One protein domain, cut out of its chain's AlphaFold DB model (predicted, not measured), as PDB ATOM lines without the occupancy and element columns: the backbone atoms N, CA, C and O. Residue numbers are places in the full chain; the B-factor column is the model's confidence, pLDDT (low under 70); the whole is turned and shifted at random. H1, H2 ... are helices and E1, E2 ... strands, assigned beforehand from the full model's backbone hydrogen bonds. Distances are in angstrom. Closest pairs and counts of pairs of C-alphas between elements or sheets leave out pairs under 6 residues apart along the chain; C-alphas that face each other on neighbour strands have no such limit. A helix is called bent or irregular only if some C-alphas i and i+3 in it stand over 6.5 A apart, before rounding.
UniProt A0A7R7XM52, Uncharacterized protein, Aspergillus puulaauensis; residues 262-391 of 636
ATOM      1  N   GLU A 262      42.497  12.966 -45.844       91.56
ATOM      2  CA  GLU A 262      42.976  14.250 -45.299       91.56
ATOM      3  C   GLU A 262      42.184  15.461 -45.837       91.56
ATOM      4  O   GLU A 262      41.960  16.419 -45.100       91.56
ATOM      5  N   HIS A 263      41.694  15.407 -47.083       91.12
ATOM      6  CA  HIS A 263      40.914  16.501 -47.678       91.12
ATOM      7  C   HIS A 263      39.579  16.754 -46.952       91.12
ATOM      8  O   HIS A 263      39.116  17.892 -46.878       91.12
ATOM      9  N   LEU A 264      38.970  15.717 -46.367       93.00
ATOM     10  CA  LEU A 264      37.701  15.822 -45.638       93.00
ATOM     11  C   LEU A 264      37.877  16.570 -44.311       93.00
ATOM     12  O   LEU A 264      36.985  17.313 -43.904       93.00
ATOM     13  N   ALA A 265      39.049  16.450 -43.681       93.94
ATOM     14  CA  ALA A 265      39.388  17.226 -42.492       93.94
ATOM     15  C   ALA A 265      39.520  18.730 -42.801       93.94
ATOM     16  O   ALA A 265      39.189  19.549 -41.949       93.94
ATOM     17  N   VAL A 266      39.930  19.109 -44.021       95.81
ATOM     18  CA  VAL A 266      39.963  20.521 -44.454       95.81
ATOM     19  C   VAL A 266      38.544  21.090 -44.566       95.81
ATOM     20  O   VAL A 266      38.287  22.181 -44.062       95.81
ATOM     21  N   PHE A 267      37.605  20.333 -45.149       95.56
ATOM     22  CA  PHE A 267      36.186  20.713 -45.182       95.56
ATOM     23  C   PHE A 267      35.582  20.833 -43.774       95.56
ATOM     24  O   PHE A 267      34.904  21.818 -43.490       95.56
ATOM     25  N   GLU A 268      35.830  19.860 -42.888       96.19
ATOM     26  CA  GLU A 268      35.362  19.924 -41.496       96.19
ATOM     27  C   GLU A 268      35.914  21.162 -40.774       96.19
ATOM     28  O   GLU A 268      35.146  21.909 -40.166       96.19
ATOM     29  N   GLN A 269      37.227  21.385 -40.850       97.06
ATOM     30  CA  GLN A 269      37.897  22.483 -40.157       97.06
ATOM     31  C   GLN A 269      37.378  23.845 -40.637       97.06
ATOM     32  O   GLN A 269      37.006  24.670 -39.807       97.06
ATOM     33  N   PHE A 270      37.244  24.039 -41.953       97.44
ATOM     34  CA  PHE A 270      36.690  25.265 -42.535       97.44
ATOM     35  C   PHE A 270      35.268  25.561 -42.031       97.44
ATOM     36  O   PHE A 270      34.986  26.681 -41.606       97.44
ATOM     37  N   ILE A 271      34.377  24.558 -41.989       97.25
ATOM     38  CA  ILE A 271      33.025  24.751 -41.433       97.25
ATOM     39  C   ILE A 271      33.102  25.210 -39.976       97.25
ATOM     40  O   ILE A 271      32.388  26.131 -39.589       97.25
ATOM     41  N   ARG A 272      33.964  24.583 -39.166       96.25
ATOM     42  CA  ARG A 272      34.097  24.883 -37.732       96.25
ATOM     43  C   ARG A 272      34.665  26.277 -37.473       96.25
ATOM     44  O   ARG A 272      34.142  26.968 -36.600       96.25
ATOM     45  N   ASP A 273      35.671  26.694 -38.235       95.38
ATOM     46  CA  ASP A 273      36.307  28.008 -38.092       95.38
ATOM     47  C   ASP A 273      35.355  29.156 -38.464       95.38
ATOM     48  O   ASP A 273      35.371  30.203 -37.815       95.38
ATOM     49  N   HIS A 274      34.448  28.934 -39.422       94.00
ATOM     50  CA  HIS A 274      33.422  29.908 -39.818       94.00
ATOM     51  C   HIS A 274      32.040  29.669 -39.171       94.00
ATOM     52  O   HIS A 274      31.080  30.369 -39.499       94.00
ATOM     53  N   ALA A 275      31.904  28.730 -38.225       90.19
ATOM     54  CA  ALA A 275      30.618  28.425 -37.581       90.19
ATOM     55  C   ALA A 275      30.176  29.443 -36.521       90.19
ATOM     56  O   ALA A 275      28.982  29.515 -36.228       90.19
ATOM     57  N   GLN A 276      31.105  30.222 -35.954       83.94
ATOM     58  CA  GLN A 276      30.785  31.187 -34.898       83.94
ATOM     59  C   GLN A 276      29.769  32.232 -35.390       83.94
ATOM     60  O   GLN A 276      29.957  32.762 -36.489       83.94
ATOM     61  N   PRO A 277      28.726  32.560 -34.603       72.06
ATOM     62  CA  PRO A 277      27.831  33.667 -34.917       72.06
ATOM     63  C   PRO A 277      28.615  34.974 -35.057       72.06
ATOM     64  O   PRO A 277      29.490  35.272 -34.242       72.06
ATOM     65  N   VAL A 278      28.302  35.759 -36.084       70.38
ATOM     66  CA  VAL A 278      28.904  37.080 -36.278       70.38
ATOM     67  C   VAL A 278      28.080  38.098 -35.488       70.38
ATOM     68  O   VAL A 278      26.883  38.220 -35.719       70.38
ATOM     69  N   ASP A 279      28.710  38.870 -34.596       58.31
ATOM     70  CA  ASP A 279      28.064  39.929 -33.788       58.31
ATOM     71  C   ASP A 279      27.556  41.145 -34.624       58.31
ATOM     72  O   ASP A 279      27.319  42.236 -34.094       58.31
ATOM     73  N   SER A 280      27.434  41.012 -35.949       55.28
ATOM     74  CA  SER A 280      27.009  42.074 -36.865       55.28
ATOM     75  C   SER A 280      25.495  42.289 -36.840       55.28
ATOM     76  O   SER A 280      24.718  41.348 -36.923       55.28
ATOM     77  N   ILE A 281      25.085  43.559 -36.800       48.81
ATOM     78  CA  ILE A 281      23.702  44.038 -36.596       48.81
ATOM     79  C   ILE A 281      22.831  43.906 -37.876       48.81
ATOM     80  O   ILE A 281      21.862  44.636 -38.059       48.81
ATOM     81  N   GLU A 282      23.175  43.013 -38.802       56.78
ATOM     82  CA  GLU A 282      22.393  42.801 -40.025       56.78
ATOM     83  C   GLU A 282      21.432  41.622 -39.821       56.78
ATOM     84  O   GLU A 282      21.873  40.495 -39.628       56.78
ATOM     85  N   ASP A 283      20.119  41.894 -39.870       61.12
ATOM     86  CA  ASP A 283      19.006  40.937 -39.675       61.12
ATOM     87  C   ASP A 283      18.895  39.860 -40.792       61.12
ATOM     88  O   ASP A 283      17.807  39.356 -41.084       61.12
ATOM     89  N   ALA A 284      19.993  39.541 -41.481       74.62
ATOM     90  CA  ALA A 284      20.037  38.564 -42.562       74.62
ATOM     91  C   ALA A 284      20.469  37.185 -42.027       74.62
ATOM     92  O   ALA A 284      21.516  37.096 -41.380       74.62
ATOM     93  N   PRO A 285      19.731  36.102 -42.336       84.62
ATOM     94  CA  PRO A 285      20.189  34.746 -42.067       84.62
ATOM     95  C   PRO A 285      21.578  34.493 -42.656       84.62
ATOM     96  O   PRO A 285      21.870  34.871 -43.796       84.62
ATOM     97  N   ARG A 286      22.429  33.807 -41.890       91.12
ATOM     98  CA  ARG A 286      23.722  33.324 -42.391       91.12
ATOM     99  C   ARG A 286      23.522  32.261 -43.461       91.12
ATOM    100  O   ARG A 286      22.538  31.524 -43.420       91.12
ATOM    101  N   ARG A 287      24.455  32.154 -44.404       92.75
ATOM    102  CA  ARG A 287      24.287  31.308 -45.595       92.75
ATOM    103  C   ARG A 287      25.421  30.309 -45.739       92.75
ATOM    104  O   ARG A 287      26.590  30.684 -45.698       92.75
ATOM    105  N   LEU A 288      25.068  29.037 -45.926       96.12
ATOM    106  CA  LEU A 288      26.017  27.952 -46.175       96.12
ATOM    107  C   LEU A 288      25.590  27.146 -47.402       96.12
ATOM    108  O   LEU A 288      24.525  26.530 -47.411       96.12
ATOM    109  N   THR A 289      26.467  27.070 -48.403       96.06
ATOM    110  CA  THR A 289      26.233  26.291 -49.626       96.06
ATOM    111  C   THR A 289      27.396  25.342 -49.901       96.06
ATOM    112  O   THR A 289      28.544  25.765 -50.008       96.06
ATOM    113  N   VAL A 290      27.103  24.047 -50.048       94.81
ATOM    114  CA  VAL A 290      28.078  23.008 -50.427       94.81
ATOM    115  C   VAL A 290      27.917  22.662 -51.905       94.81
ATOM    116  O   VAL A 290      26.824  22.297 -52.337       94.81
ATOM    117  N   PHE A 291      29.005  22.711 -52.673       92.69
ATOM    118  CA  PHE A 291      29.051  22.242 -54.061       92.69
ATOM    119  C   PHE A 291      29.726  20.876 -54.134       92.69
ATOM    120  O   PHE A 291      30.846  20.698 -53.638       92.69
ATOM    121  N   ASN A 292      29.063  19.899 -54.760       82.38
ATOM    122  CA  ASN A 292      29.710  18.630 -55.071       82.38
ATOM    123  C   ASN A 292      29.043  17.835 -56.199       82.38
ATOM    124  O   ASN A 292      27.827  17.843 -56.353       82.38
ATOM    125  N   LEU A 293      29.827  17.012 -56.900       66.19
ATOM    126  CA  LEU A 293      29.272  15.957 -57.757       66.19
ATOM    127  C   LEU A 293      28.525  14.906 -56.930       66.19
ATOM    128  O   LEU A 293      27.537  14.335 -57.390       66.19
ATOM    129  N   SER A 294      29.006  14.637 -55.716       71.06
ATOM    130  CA  SER A 294      28.466  13.598 -54.850       71.06
ATOM    131  C   SER A 294      28.801  13.862 -53.383       71.06
ATOM    132  O   SER A 294      29.894  14.332 -53.072       71.06
ATOM    133  N   MET A 295      27.867  13.539 -52.486       74.88
ATOM    134  CA  MET A 295      28.020  13.698 -51.039       74.88
ATOM    135  C   MET A 295      27.570  12.435 -50.289       74.88
ATOM    136  O   MET A 295      26.543  11.850 -50.636       74.88
ATOM    137  N   SER A 296      28.318  12.022 -49.263       75.00
ATOM    138  CA  SER A 296      28.003  10.876 -48.391       75.00
ATOM    139  C   SER A 296      28.046  11.262 -46.909       75.00
ATOM    140  O   SER A 296      28.780  12.164 -46.512       75.00
ATOM    141  N   ASN A 297      27.282  10.546 -46.078       80.12
ATOM    142  CA  ASN A 297      27.292  10.677 -44.618       80.12
ATOM    143  C   ASN A 297      27.968   9.501 -43.890       80.12
ATOM    144  O   ASN A 297      27.809   9.365 -42.671       80.12
ATOM    145  N   GLN A 298      28.637   8.619 -44.630       81.94
ATOM    146  CA  GLN A 298      29.277   7.416 -44.106       81.94
ATOM    147  C   GLN A 298      30.762   7.648 -43.803       81.94
ATOM    148  O   GLN A 298      31.325   8.684 -44.155       81.94
ATOM    149  N   GLY A 299      31.351   6.684 -43.090       85.38
ATOM    150  CA  GLY A 299      32.781   6.571 -42.803       85.38
ATOM    151  C   GLY A 299      33.525   7.888 -42.616       85.38
ATOM    152  O   GLY A 299      33.238   8.630 -41.676       85.38
ATOM    153  N   ASP A 300      34.484   8.155 -43.496       86.25
ATOM    154  CA  ASP A 300      35.447   9.245 -43.320       86.25
ATOM    155  C   ASP A 300      34.846  10.614 -43.697       86.25
ATOM    156  O   ASP A 300      35.351  11.647 -43.268       86.25
ATOM    157  N   ALA A 301      33.716  10.634 -44.419       88.19
ATOM    158  CA  ALA A 301      32.944  11.845 -44.733       88.19
ATOM    159  C   ALA A 301      31.958  12.244 -43.617       88.19
ATOM    160  O   ALA A 301      31.464  13.375 -43.591       88.19
ATOM    161  N   ARG A 302      31.689  11.352 -42.652       90.44
ATOM    162  CA  ARG A 302      30.785  11.623 -41.523       90.44
ATOM    163  C   ARG A 302      31.123  12.895 -40.724       90.44
ATOM    164  O   ARG A 302      30.170  13.589 -40.360       90.44
ATOM    165  N   PRO A 303      32.396  13.228 -40.427       93.31
ATOM    166  CA  PRO A 303      32.736  14.427 -39.660       93.31
ATOM    167  C   PRO A 303      32.325  15.728 -40.362       93.31
ATOM    168  O   PRO A 303      31.851  16.643 -39.693       93.31
ATOM    169  N   VAL A 304      32.378  15.776 -41.700       94.06
ATOM    170  CA  VAL A 304      31.917  16.937 -42.483       94.06
ATOM    171  C   VAL A 304      30.415  17.158 -42.291       94.06
ATOM    172  O   VAL A 304      29.998  18.276 -42.003       94.06
ATOM    173  N   LEU A 305      29.593  16.098 -42.350       93.56
ATOM    174  CA  LEU A 305      28.166  16.230 -42.028       93.56
ATOM    175  C   LEU A 305      27.955  16.669 -40.574       93.56
ATOM    176  O   LEU A 305      27.115  17.525 -40.325       93.56
ATOM    177  N   ASN A 306      28.702  16.113 -39.616       94.88
ATOM    178  CA  ASN A 306      28.576  16.530 -38.218       94.88
ATOM    179  C   ASN A 306      28.878  18.036 -38.055       94.88
ATOM    180  O   ASN A 306      28.139  18.712 -37.351       94.88
ATOM    181  N   ALA A 307      29.880  18.577 -38.755       96.44
ATOM    182  CA  ALA A 307      30.182  20.008 -38.733       96.44
ATOM    183  C   ALA A 307      29.062  20.875 -39.342       96.44
ATOM    184  O   ALA A 307      28.785  21.950 -38.816       96.44
ATOM    185  N   LEU A 308      28.363  20.403 -40.385       95.75
ATOM    186  CA  LEU A 308      27.158  21.075 -40.900       95.75
ATOM    187  C   LEU A 308      26.034  21.113 -39.850       95.75
ATOM    188  O   LEU A 308      25.372  22.136 -39.689       95.75
ATOM    189  N   LEU A 309      25.837  20.027 -39.099       95.50
ATOM    190  CA  LEU A 309      24.861  19.995 -38.003       95.50
ATOM    191  C   LEU A 309      25.273  20.934 -36.857       95.50
ATOM    192  O   LEU A 309      24.443  21.678 -36.340       95.50
ATOM    193  N   ASP A 310      26.561  20.966 -36.507       95.62
ATOM    194  CA  ASP A 310      27.104  21.896 -35.511       95.62
ATOM    195  C   ASP A 310      26.945  23.365 -35.958       95.62
ATOM    196  O   ASP A 310      26.696  24.236 -35.120       95.62
ATOM    197  N   PHE A 311      27.043  23.653 -37.263       95.88
ATOM    198  CA  PHE A 311      26.769  24.972 -37.847       95.88
ATOM    199  C   PHE A 311      25.289  25.361 -37.700       95.88
ATOM    200  O   PHE A 311      25.009  26.452 -37.200       95.88
ATOM    201  N   ARG A 312      24.349  24.463 -38.042       94.75
ATOM    202  CA  ARG A 312      22.895  24.663 -37.845       94.75
ATOM    203  C   ARG A 312      22.542  24.914 -36.376       94.75
ATOM    204  O   ARG A 312      21.722  25.773 -36.082       94.75
ATOM    205  N   ILE A 313      23.163  24.190 -35.444       93.94
ATOM    206  CA  ILE A 313      22.918  24.363 -34.000       93.94
ATOM    207  C   ILE A 313      23.382  25.746 -33.511       93.94
ATOM    208  O   ILE A 313      22.732  26.337 -32.649       93.94
ATOM    209  N   GLN A 314      24.491  26.262 -34.049       92.38
ATOM    210  CA  GLN A 314      25.020  27.591 -33.711       92.38
ATOM    211  C   GLN A 314      24.267  28.734 -34.406       92.38
ATOM    212  O   GLN A 314      24.195  29.826 -33.847       92.38
ATOM    213  N   ASN A 315      23.691  28.482 -35.585       93.00
ATOM    214  CA  ASN A 315      23.023  29.473 -36.431       93.00
ATOM    215  C   ASN A 315      21.632  28.921 -36.835       93.00
ATOM    216  O   ASN A 315      21.472  28.416 -37.951       93.00
ATOM    217  N   PRO A 316      20.636  28.923 -35.920       91.81
ATOM    218  CA  PRO A 316      19.390  28.165 -36.090       91.81
ATOM    219  C   PRO A 316      18.566  28.562 -37.315       91.81
ATOM    220  O   PRO A 316      17.888  27.715 -37.888       91.81
ATOM    221  N   ASP A 317      18.649  29.824 -37.717       91.38
ATOM    222  CA  ASP A 317      17.932  30.469 -38.816       91.38
ATOM    223  C   ASP A 317      18.663  30.415 -40.168       91.38
ATOM    224  O   ASP A 317      18.088  30.817 -41.173       91.38
ATOM    225  N   ALA A 318      19.898  29.900 -40.218       93.25
ATOM    226  CA  ALA A 318      20.731  29.926 -41.419       93.25
ATOM    227  C   ALA A 318      20.074  29.275 -42.655       93.25
ATOM    228  O   ALA A 318      19.419  28.233 -42.565       93.25
ATOM    229  N   GLU A 319      20.320  29.814 -43.842       94.12
ATOM    230  CA  GLU A 319      19.927  29.161 -45.092       94.12
ATOM    231  C   GLU A 319      21.041  28.189 -45.495       94.12
ATOM    232  O   GLU A 319      22.182  28.583 -45.748       94.12
ATOM    233  N   MET A 320      20.726  26.892 -45.511       96.06
ATOM    234  CA  MET A 320      21.699  25.834 -45.775       96.06
ATOM    235  C   MET A 320      21.316  25.047 -47.021       96.06
ATOM    236  O   MET A 320      20.196  24.539 -47.116       96.06
ATOM    237  N   SER A 321      22.251  24.894 -47.959       94.50
ATOM    238  CA  SER A 321      22.015  24.144 -49.191       94.50
ATOM    239  C   SER A 321      23.176  23.238 -49.617       94.50
ATOM    240  O   SER A 321      24.351  23.486 -49.345       94.50
ATOM    241  N   ILE A 322      22.828  22.163 -50.320       92.94
ATOM    242  CA  ILE A 322      23.745  21.272 -51.031       92.94
ATOM    243  C   ILE A 322      23.346  21.324 -52.502       92.94
ATOM    244  O   ILE A 322      22.251  20.885 -52.862       92.94
ATOM    245  N   VAL A 323      24.225  21.840 -53.361       90.69
ATOM    246  CA  VAL A 323      24.034  21.821 -54.813       90.69
ATOM    247  C   VAL A 323      24.833  20.661 -55.391       90.69
ATOM    248  O   VAL A 323      26.063  20.628 -55.298       90.69
ATOM    249  N   ALA A 324      24.129  19.688 -55.968       85.31
ATOM    250  CA  ALA A 324      24.740  18.458 -56.460       85.31
ATOM    251  C   ALA A 324      23.989  17.847 -57.644       85.31
ATOM    252  O   ALA A 324      22.805  18.100 -57.847       85.31
ATOM    253  N   SER A 325      24.660  16.991 -58.415       77.62
ATOM    254  CA  SER A 325      24.001  16.177 -59.454       77.62
ATOM    255  C   SER A 325      23.645  14.766 -58.994       77.62
ATOM    256  O   SER A 325      22.870  14.082 -59.667       77.62
ATOM    257  N   LYS A 326      24.201  14.330 -57.860       73.38
ATOM    258  CA  LYS A 326      23.991  13.017 -57.249       73.38
ATOM    259  C   LYS A 326      24.252  13.121 -55.736       73.38
ATOM    260  O   LYS A 326      25.115  13.886 -55.319       73.38
ATOM    261  N   LEU A 327      23.548  12.354 -54.904       74.06
ATOM    262  CA  LEU A 327      23.808  12.269 -53.458       74.06
ATOM    263  C   LEU A 327      24.421  10.906 -53.102       74.06
ATOM    264  O   LEU A 327      23.744  10.020 -52.584       74.06
ATOM    265  N   GLY A 328      25.699  10.718 -53.433       70.81
ATOM    266  CA  GLY A 328      26.421   9.471 -53.179       70.81
ATOM    267  C   GLY A 328      26.352   8.475 -54.346       70.81
ATOM    268  O   GLY A 328      25.597   8.683 -55.301       70.81
ATOM    269  N   PRO A 329      27.151   7.392 -54.310       69.44
ATOM    270  CA  PRO A 329      27.132   6.339 -55.329       69.44
ATOM    271  C   PRO A 329      25.769   5.619 -55.391       69.44
ATOM    272  O   PRO A 329      24.938   5.769 -54.496       69.44
ATOM    273  N   THR A 330      25.495   4.879 -56.469       68.12
ATOM    274  CA  THR A 330      24.152   4.302 -56.717       68.12
ATOM    275  C   THR A 330      23.783   3.283 -55.636       68.12
ATOM    276  O   THR A 330      22.702   3.329 -55.062       68.12
ATOM    277  N   GLU A 331      24.756   2.456 -55.271       70.62
ATOM    278  CA  GLU A 331      24.710   1.435 -54.228       70.62
ATOM    279  C   GLU A 331      24.411   2.035 -52.845       70.62
ATOM    280  O   GLU A 331      23.781   1.399 -52.003       70.62
ATOM    281  N   PHE A 332      24.839   3.281 -52.604       74.69
ATOM    282  CA  PHE A 332      24.477   4.013 -51.391       74.69
ATOM    283  C   PHE A 332      23.032   4.510 -51.453       74.69
ATOM    284  O   PHE A 332      22.328   4.387 -50.456       74.69
ATOM    285  N   GLN A 333      22.554   5.015 -52.592       75.06
ATOM    286  CA  GLN A 333      21.180   5.531 -52.719       75.06
ATOM    287  C   GLN A 333      20.099   4.458 -52.523       75.06
ATOM    288  O   GLN A 333      18.994   4.767 -52.086       75.06
ATOM    289  N   GLU A 334      20.427   3.194 -52.781       74.31
ATOM    290  CA  GLU A 334      19.552   2.043 -52.522       74.31
ATOM    291  C   GLU A 334      19.591   1.567 -51.051       74.31
ATOM    292  O   GLU A 334      18.850   0.661 -50.659       74.31
ATOM    293  N   SER A 335      20.442   2.166 -50.207       79.00
ATOM    294  CA  SER A 335      20.682   1.720 -48.829       79.00
ATOM    295  C   SER A 335      19.743   2.359 -47.783       79.00
ATOM    296  O   SER A 335      19.345   3.525 -47.901       79.00
ATOM    297  N   PRO A 336      19.449   1.665 -46.664       84.81
ATOM    298  CA  PRO A 336      18.784   2.267 -45.503       84.81
ATOM    299  C   PRO A 336      19.544   3.463 -44.903       84.81
ATOM    300  O   PRO A 336      18.954   4.312 -44.229       84.81
ATOM    301  N   GLU A 337      20.857   3.543 -45.106       84.44
ATOM    302  CA  GLU A 337      21.705   4.653 -44.670       84.44
ATOM    303  C   GLU A 337      21.424   5.935 -45.462       84.44
ATOM    304  O   GLU A 337      21.467   7.016 -44.871       84.44
ATOM    305  N   TYR A 338      21.043   5.830 -46.739       86.38
ATOM    306  CA  TYR A 338      20.620   6.972 -47.551       86.38
ATOM    307  C   TYR A 338      19.266   7.535 -47.113       86.38
ATOM    308  O   TYR A 338      19.135   8.744 -46.940       86.38
ATOM    309  N   HIS A 339      18.280   6.693 -46.794       86.00
ATOM    310  CA  HIS A 339      17.037   7.186 -46.182       86.00
ATOM    311  C   HIS A 339      17.293   7.893 -44.841       86.00
ATOM    312  O   HIS A 339      16.708   8.940 -44.565       86.00
ATOM    313  N   ARG A 340      18.222   7.374 -44.024       88.56
ATOM    314  CA  ARG A 340      18.661   8.056 -42.796       88.56
ATOM    315  C   ARG A 340      19.397   9.367 -43.080       88.56
ATOM    316  O   ARG A 340      19.247  10.306 -42.307       88.56
ATOM    317  N   TYR A 341      20.165   9.446 -44.166       89.44
ATOM    318  CA  TYR A 341      20.813  10.681 -44.608       89.44
ATOM    319  C   TYR A 341      19.787  11.753 -44.988       89.44
ATOM    320  O   TYR A 341      19.847  12.852 -44.445       89.44
ATOM    321  N   LEU A 342      18.811  11.414 -45.837       90.62
ATOM    322  CA  LEU A 342      17.749  12.332 -46.254       90.62
ATOM    323  C   LEU A 342      16.930  12.851 -45.065       90.62
ATOM    324  O   LEU A 342      16.656  14.047 -45.001       90.62
ATOM    325  N   ASN A 343      16.607  11.988 -44.094       91.94
ATOM    326  CA  ASN A 343      15.939  12.421 -42.865       91.94
ATOM    327  C   ASN A 343      16.801  13.415 -42.071       91.94
ATOM    328  O   ASN A 343      16.293  14.450 -41.668       91.94
ATOM    329  N   VAL A 344      18.109  13.166 -41.912       92.38
ATOM    330  CA  VAL A 344      19.011  14.110 -41.220       92.38
ATOM    331  C   VAL A 344      19.072  15.470 -41.925       92.38
ATOM    332  O   VAL A 344      19.103  16.487 -41.238       92.38
ATOM    333  N   LEU A 345      19.063  15.513 -43.263       92.94
ATOM    334  CA  LEU A 345      19.006  16.780 -44.003       92.94
ATOM    335  C   LEU A 345      17.670  17.509 -43.783       92.94
ATOM    336  O   LEU A 345      17.668  18.709 -43.522       92.94
ATOM    337  N   ALA A 346      16.548  16.783 -43.836       92.75
ATOM    338  CA  ALA A 346      15.212  17.342 -43.628       92.75
ATOM    339  C   ALA A 346      14.998  17.850 -42.188       92.75
ATOM    340  O   ALA A 346      14.519  18.965 -42.004       92.75
ATOM    341  N   ASP A 347      15.416  17.074 -41.183       94.44
ATOM    342  CA  ASP A 347      15.318  17.405 -39.752       94.44
ATOM    343  C   ASP A 347      16.161  18.639 -39.359       94.44
ATOM    344  O   ASP A 347      15.991  19.175 -38.265       94.44
ATOM    345  N   ASN A 348      17.086  19.076 -40.224       93.88
ATOM    346  CA  ASN A 348      17.991  20.211 -40.002       93.88
ATOM    347  C   ASN A 348      17.844  21.311 -41.067       93.88
ATOM    348  O   ASN A 348      18.726  22.163 -41.179       93.88
ATOM    349  N   GLU A 349      16.760  21.291 -41.850       94.25
ATOM    350  CA  GLU A 349      16.450  22.303 -42.871       94.25
ATOM    351  C   GLU A 349      17.643  22.569 -43.818       94.25
ATOM    352  O   GLU A 349      18.033  23.708 -44.070       94.25
ATOM    353  N   ILE A 350      18.274  21.491 -44.303       93.62
ATOM    354  CA  ILE A 350      19.340  21.544 -45.313       93.62
ATOM    355  C   ILE A 350      18.729  21.182 -46.668       93.62
ATOM    356  O   ILE A 350      18.373  20.029 -46.929       93.62
ATOM    357  N   HIS A 351      18.607  22.173 -47.547       92.19
ATOM    358  CA  HIS A 351      17.979  22.013 -48.856       92.19
ATOM    359  C   HIS A 351      18.909  21.312 -49.852       92.19
ATOM    360  O   HIS A 351      20.087  21.643 -49.962       92.19
ATOM    361  N   VAL A 352      18.379  20.367 -50.631       88.12
ATOM    362  CA  VAL A 352      19.122  19.722 -51.723       88.12
ATOM    363  C   VAL A 352      18.659  20.299 -53.053       88.12
ATOM    364  O   VAL A 352      17.557  20.009 -53.522       88.12
ATOM    365  N   ASN A 353      19.539  21.064 -53.687       86.50
ATOM    366  CA  ASN A 353      19.321  21.652 -54.999       86.50
ATOM    367  C   ASN A 353      19.961  20.745 -56.056       86.50
ATOM    368  O   ASN A 353      21.164  20.805 -56.320       86.50
ATOM    369  N   MET A 354      19.150  19.872 -56.656       81.12
ATOM    370  CA  MET A 354      19.608  18.986 -57.728       81.12
ATOM    371  C   MET A 354      19.924  19.806 -58.984       81.12
ATOM    372  O   MET A 354      19.010  20.263 -59.673       81.12
ATOM    373  N   PHE A 355      21.213  19.974 -59.291       77.06
ATOM    374  CA  PHE A 355      21.693  20.811 -60.392       77.06
ATOM    375  C   PHE A 355      21.277  20.212 -61.738       77.06
ATOM    376  O   PHE A 355      21.908  19.298 -62.274       77.06
ATOM    377  N   THR A 356      20.145  20.697 -62.239       66.56
ATOM    378  CA  THR A 356      19.434  20.208 -63.418       66.56
ATOM    379  C   THR A 356      18.728  21.395 -64.068       66.56
ATOM    380  O   THR A 356      18.191  22.250 -63.369       66.56
ATOM    381  N   THR A 357      18.696  21.482 -65.404       61.91
ATOM    382  CA  THR A 357      17.888  22.540 -66.042       61.91
ATOM    383  C   THR A 357      16.397  22.236 -65.884       61.91
ATOM    384  O   THR A 357      16.041  21.047 -65.804       61.91
ATOM    385  N   PRO A 358      15.526  23.259 -66.012       58.84
ATOM    386  CA  PRO A 358      14.089  23.084 -66.200       58.84
ATOM    387  C   PRO A 358      13.734  22.016 -67.246       58.84
ATOM    388  O   PRO A 358      14.517  21.730 -68.162       58.84
ATOM    389  N   ALA A 359      12.545  21.426 -67.092       52.09
ATOM    390  CA  ALA A 359      12.051  20.321 -67.913       52.09
ATOM    391  C   ALA A 359      12.130  20.624 -69.424       52.09
ATOM    392  O   ALA A 359      11.718  21.698 -69.865       52.09
ATOM    393  N   GLY A 360      12.646  19.674 -70.214       51.34
ATOM    394  CA  GLY A 360      12.861  19.824 -71.658       51.34
ATOM    395  C   GLY A 360      14.209  20.431 -72.076       51.34
ATOM    396  O   GLY A 360      14.457  20.567 -73.274       51.34
ATOM    397  N   GLY A 361      15.087  20.811 -71.138       60.44
ATOM    398  CA  GLY A 361      16.462  21.236 -71.443       60.44
ATOM    399  C   GLY A 361      17.497  20.097 -71.354       60.44
ATOM    400  O   GLY A 361      17.239  19.066 -70.729       60.44
ATOM    401  N   PRO A 362      18.708  20.248 -71.929       65.25
ATOM    402  CA  PRO A 362      19.782  19.265 -71.759       65.25
ATOM    403  C   PRO A 362      20.140  19.115 -70.272       65.25
ATOM    404  O   PRO A 362      20.035  20.068 -69.505       65.25
ATOM    405  N   ARG A 363      20.524  17.918 -69.817       71.81
ATOM    406  CA  ARG A 363      20.945  17.731 -68.417       71.81
ATOM    407  C   ARG A 363      22.316  18.369 -68.195       71.81
ATOM    408  O   ARG A 363      23.217  18.185 -69.007       71.81
ATOM    409  N   GLN A 364      22.431  19.119 -67.106       80.88
ATOM    410  CA  GLN A 364      23.675  19.717 -66.632       80.88
ATOM    411  C   GLN A 364      24.241  18.899 -65.477       80.88
ATOM    412  O   GLN A 364      23.519  18.096 -64.879       80.88
ATOM    413  N   VAL A 365      25.524  19.093 -65.185       81.56
ATOM    414  CA  VAL A 365      26.216  18.401 -64.096       81.56
ATOM    415  C   VAL A 365      26.977  19.398 -63.225       81.56
ATOM    416  O   VAL A 365      27.548  20.357 -63.727       81.56
ATOM    417  N   MET A 366      26.958  19.194 -61.914       86.94
ATOM    418  CA  MET A 366      27.737  19.931 -60.927       86.94
ATOM    419  C   MET A 366      29.027  19.151 -60.668       86.94
ATOM    420  O   MET A 366      29.009  18.167 -59.933       86.94
ATOM    421  N   HIS A 367      30.137  19.538 -61.293       88.19
ATOM    422  CA  HIS A 367      31.463  18.989 -60.979       88.19
ATOM    423  C   HIS A 367      32.308  19.924 -60.126       88.19
ATOM    424  O   HIS A 367      33.302  19.462 -59.558       88.19
ATOM    425  N   ALA A 368      31.920  21.191 -60.004       91.19
ATOM    426  CA  ALA A 368      32.531  22.125 -59.088       91.19
ATOM    427  C   ALA A 368      32.441  21.587 -57.655       91.19
ATOM    428  O   ALA A 368      31.462  20.943 -57.262       91.19
ATOM    429  N   LYS A 369      33.509  21.808 -56.892       92.94
ATOM    430  CA  LYS A 369      33.651  21.297 -55.527       92.94
ATOM    431  C   LYS A 369      34.127  22.412 -54.616       92.94
ATOM    432  O   LYS A 369      35.054  23.160 -54.946       92.94
ATOM    433  N   GLY A 370      33.481  22.508 -53.465       95.00
ATOM    434  CA  GLY A 370      33.787  23.525 -52.479       95.00
ATOM    435  C   GLY A 370      32.648  23.755 -51.504       95.00
ATOM    436  O   GLY A 370      31.625  23.066 -51.530       95.00
ATOM    437  N   ILE A 371      32.846  24.731 -50.635       96.62
ATOM    438  CA  ILE A 371      31.857  25.192 -49.673       96.62
ATOM    439  C   ILE A 371      31.973  26.709 -49.514       96.62
ATOM    440  O   ILE A 371      33.070  27.269 -49.525       96.62
ATOM    441  N   ILE A 372      30.820  27.352 -49.399       96.75
ATOM    442  CA  ILE A 372      30.632  28.790 -49.237       96.75
ATOM    443  C   ILE A 372      29.967  28.987 -47.877       96.75
ATOM    444  O   ILE A 372      28.970  28.319 -47.600       96.75
ATOM    445  N   ILE A 373      30.516  29.864 -47.041       96.38
ATOM    446  CA  ILE A 373      29.929  30.295 -45.767       96.38
ATOM    447  C   ILE A 373      29.994  31.817 -45.743       96.38
ATOM    448  O   ILE A 373      31.071  32.389 -45.587       96.38
ATOM    449  N   ASP A 374      28.850  32.469 -45.929       92.50
ATOM    450  CA  ASP A 374      28.756  33.916 -46.137       92.50
ATOM    451  C   ASP A 374      29.778  34.380 -47.207       92.50
ATOM    452  O   ASP A 374      29.758  33.886 -48.334       92.50
ATOM    453  N   THR A 375      30.713  35.276 -46.874       91.56
ATOM    454  CA  THR A 375      31.783  35.745 -47.780       91.56
ATOM    455  C   THR A 375      33.080  34.921 -47.718       91.56
ATOM    456  O   THR A 375      34.119  35.392 -48.180       91.56
ATOM    457  N   HIS A 376      33.063  33.717 -47.139       96.56
ATOM    458  CA  HIS A 376      34.195  32.782 -47.119       96.56
ATOM    459  C   HIS A 376      33.951  31.628 -48.088       96.56
ATOM    460  O   HIS A 376      32.863  31.057 -48.121       96.56
ATOM    461  N   VAL A 377      34.967  31.252 -48.869       97.94
ATOM    462  CA  VAL A 377      34.839  30.201 -49.887       97.94
ATOM    463  C   VAL A 377      36.067  29.299 -49.892       97.94
ATOM    464  O   VAL A 377      37.167  29.749 -50.202       97.94
ATOM    465  N   LEU A 378      35.860  28.008 -49.632       97.56
ATOM    466  CA  LEU A 378      36.852  26.953 -49.822       97.56
ATOM    467  C   LEU A 378      36.569  26.227 -51.139       97.56
ATOM    468  O   LEU A 378      35.531  25.583 -51.290       97.56
ATOM    469  N   PHE A 379      37.503  26.283 -52.083       95.88
ATOM    470  CA  PHE A 379      37.504  25.428 -53.273       95.88
ATOM    471  C   PHE A 379      38.262  24.131 -53.007       95.88
ATOM    472  O   PHE A 379      39.227  24.114 -52.244       95.88
ATOM    473  N   SER A 380      37.869  23.053 -53.689       94.62
ATOM    474  CA  SER A 380      38.594  21.781 -53.661       94.62
ATOM    475  C   SER A 380      38.556  21.071 -55.016       94.62
ATOM    476  O   SER A 380      37.702  21.358 -55.852       94.62
ATOM    477  N   THR A 381      39.451  20.109 -55.237       93.12
ATOM    478  CA  THR A 381      39.298  19.080 -56.283       93.12
ATOM    479  C   THR A 381      38.645  17.799 -55.741       93.12
ATOM    480  O   THR A 381      38.120  16.997 -56.522       93.12
ATOM    481  N   GLY A 382      38.602  17.649 -54.409       89.44
ATOM    482  CA  GLY A 382      38.072  16.491 -53.687       89.44
ATOM    483  C   GLY A 382      36.565  16.564 -53.426       89.44
ATOM    484  O   GLY A 382      35.992  17.631 -53.200       89.44
ATOM    485  N   ALA A 383      35.902  15.410 -53.497       86.25
ATOM    486  CA  ALA A 383      34.463  15.270 -53.280       86.25
ATOM    487  C   ALA A 383      34.174  14.771 -51.857       86.25
ATOM    488  O   ALA A 383      34.866  13.871 -51.393       86.25
ATOM    489  N   VAL A 384      33.121  15.275 -51.196       86.19
ATOM    490  CA  VAL A 384      32.763  14.900 -49.810       86.19
ATOM    491  C   VAL A 384      32.127  13.500 -49.776       86.19
ATOM    492  O   VAL A 384      30.923  13.326 -49.595       86.19
ATOM    493  N   MET A 385      32.942  12.472 -50.006       82.00
ATOM    494  CA  MET A 385      32.525  11.080 -50.161       82.00
ATOM    495  C   MET A 385      33.356  10.125 -49.309       82.00
ATOM    496  O   MET A 385      34.570  10.251 -49.212       82.00
ATOM    497  N   ASP A 386      32.693   9.091 -48.792       72.12
ATOM    498  CA  ASP A 386      33.332   7.905 -48.225       72.12
ATOM    499  C   ASP A 386      33.478   6.848 -49.329       72.12
ATOM    500  O   ASP A 386      32.571   6.058 -49.586       72.12
ATOM    501  N   THR A 387      34.608   6.862 -50.035       64.50
ATOM    502  CA  THR A 387      35.064   5.714 -50.836       64.50
ATOM    503  C   THR A 387      36.118   4.999 -50.009       64.50
ATOM    504  O   THR A 387      37.091   5.641 -49.645       64.50
ATOM    505  N   ARG A 388      35.965   3.716 -49.671       63.62
ATOM    506  CA  ARG A 388      36.908   3.036 -48.762       63.62
ATOM    507  C   ARG A 388      37.838   2.073 -49.512       63.62
ATOM    508  O   ARG A 388      37.335   1.062 -50.001       63.62
ATOM    509  N   PRO A 389      39.167   2.314 -49.551       62.41
ATOM    510  CA  PRO A 389      39.898   3.489 -49.043       62.41
ATOM    511  C   PRO A 389      39.777   4.719 -49.963       62.41
ATOM    512  O   PRO A 389      39.573   4.577 -51.168       62.41
ATOM    513  N   ILE A 390      39.946   5.928 -49.407       73.94
ATOM    514  CA  ILE A 390      40.107   7.145 -50.217       73.94
ATOM    515  C   ILE A 390      41.571   7.176 -50.645       73.94
ATOM    516  O   ILE A 390      42.457   7.432 -49.832       73.94
ATOM    517  N   ASP A 391      41.820   6.879 -51.916       78.88
ATOM    518  CA  ASP A 391      43.149   6.677 -52.501       78.88
ATOM    519  C   ASP A 391      43.660   7.892 -53.296       78.88
ATOM    520  O   ASP A 391      44.657   7.797 -54.006       78.88
TER     521      ASP A 391
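Overview. This is residues 262 to 391 of the 636 residues of an uncharacterized protein of Aspergillus puulaauensis (UniProt A0A7R7XM52). A twisted sheet of five strands makes a wall, with helices H1, H2 and H4 along one face and the other face bare of named helices. H1 covers the E4 and E5 side, H4 lies beside the strands near E3, H2 lies between these two helices and only grazes the sheet, and the small helix H3 is off the sheet; two long loops, residues 274 to 286 and 355 to 369, reach as far as 27 and 28 A from the mean of the C-alphas. The printed part has 130 residues with four named helices and five named strands, in the order H1 E1 H2 E2 H3 H4 E3 E4 E5. The mixed sheet runs E3 E2 E1 E4 E5, and the class is mixed, helices and strands. The whole is compact, with a radius of gyration of the C-alphas of 14.8 A and spans of 45 by 39 by 28 A.

Along the chain. The sheet holds E1, residues 287 to 292, 16.7 A long from C-alpha 287 at (24.287, 31.308, -45.595); E2, residues 319 to 324, 16.3 A; E3, residues 350 to 354; E4, residues 370 to 373; and E5, residues 376 to 380, ending at C-alpha 380 at (38.594, 21.781, -53.661). H1 is residues 262 to 273, 16.9 A, from C-alpha 262 at (42.976, 14.250, -45.299). H2 is residues 299 to 314, 24.2 A, and only just irregular: C-alphas 300 and 303 are 6.9 A apart. H3 is residues 330 to 333, and H4 is residues 336 to 346, 15.6 A.

Arrangement. E1 and E2 are parallel, with N 290 and O 321 2.9 A apart, within hydrogen-bond range. E2 and E3 are parallel, with N 353 and O 322 at 2.8 A. E1 and E4 are antiparallel, with N 372 and O 289 at 2.8 A. E4 and E5 form a hairpin, with N 373 and O 376 at 2.8 A. E1, H2, E2 and E2, H3 H4, E3 are strand-helix-strand units, two parallel neighbour strands with helix between, each with a right-handed crossover. H1 is on the sheet at a height of 10.1 A, over E4 and E5, and runs along the strands, at 6 degrees to E5 on the local plane. H4 is on the same face at a height of 9.8 A, over none of the strands. H1 and H2 touch, closest at the C-alphas of Glu 268 and Val 304, 4.7 A, at a shallow tilt of 7 degrees, the same way. H2 and H4 are near each other. H3 and H4 are close but not clearly touching, closest at the C-alphas of Phe 332 and Tyr 338, 6.2 A. Each O i to N i+4 pair is within hydrogen-bond range in H4, 7 of 8 in H1 and 9 of 12 in H2; H3 is too short for such a pair.

Size, cuts and confidence. The C-alphas farthest apart, those of Ile 281 and Glu 331, are 46.1 A apart. The printed part has no cut. The links H1 to E1 and E3 to E4 are long. The mean pLDDT of the printed part is 84.6; residues 279 to 283, 293, 329 to 330, 356 to 362 and 387 to 389 are under 70.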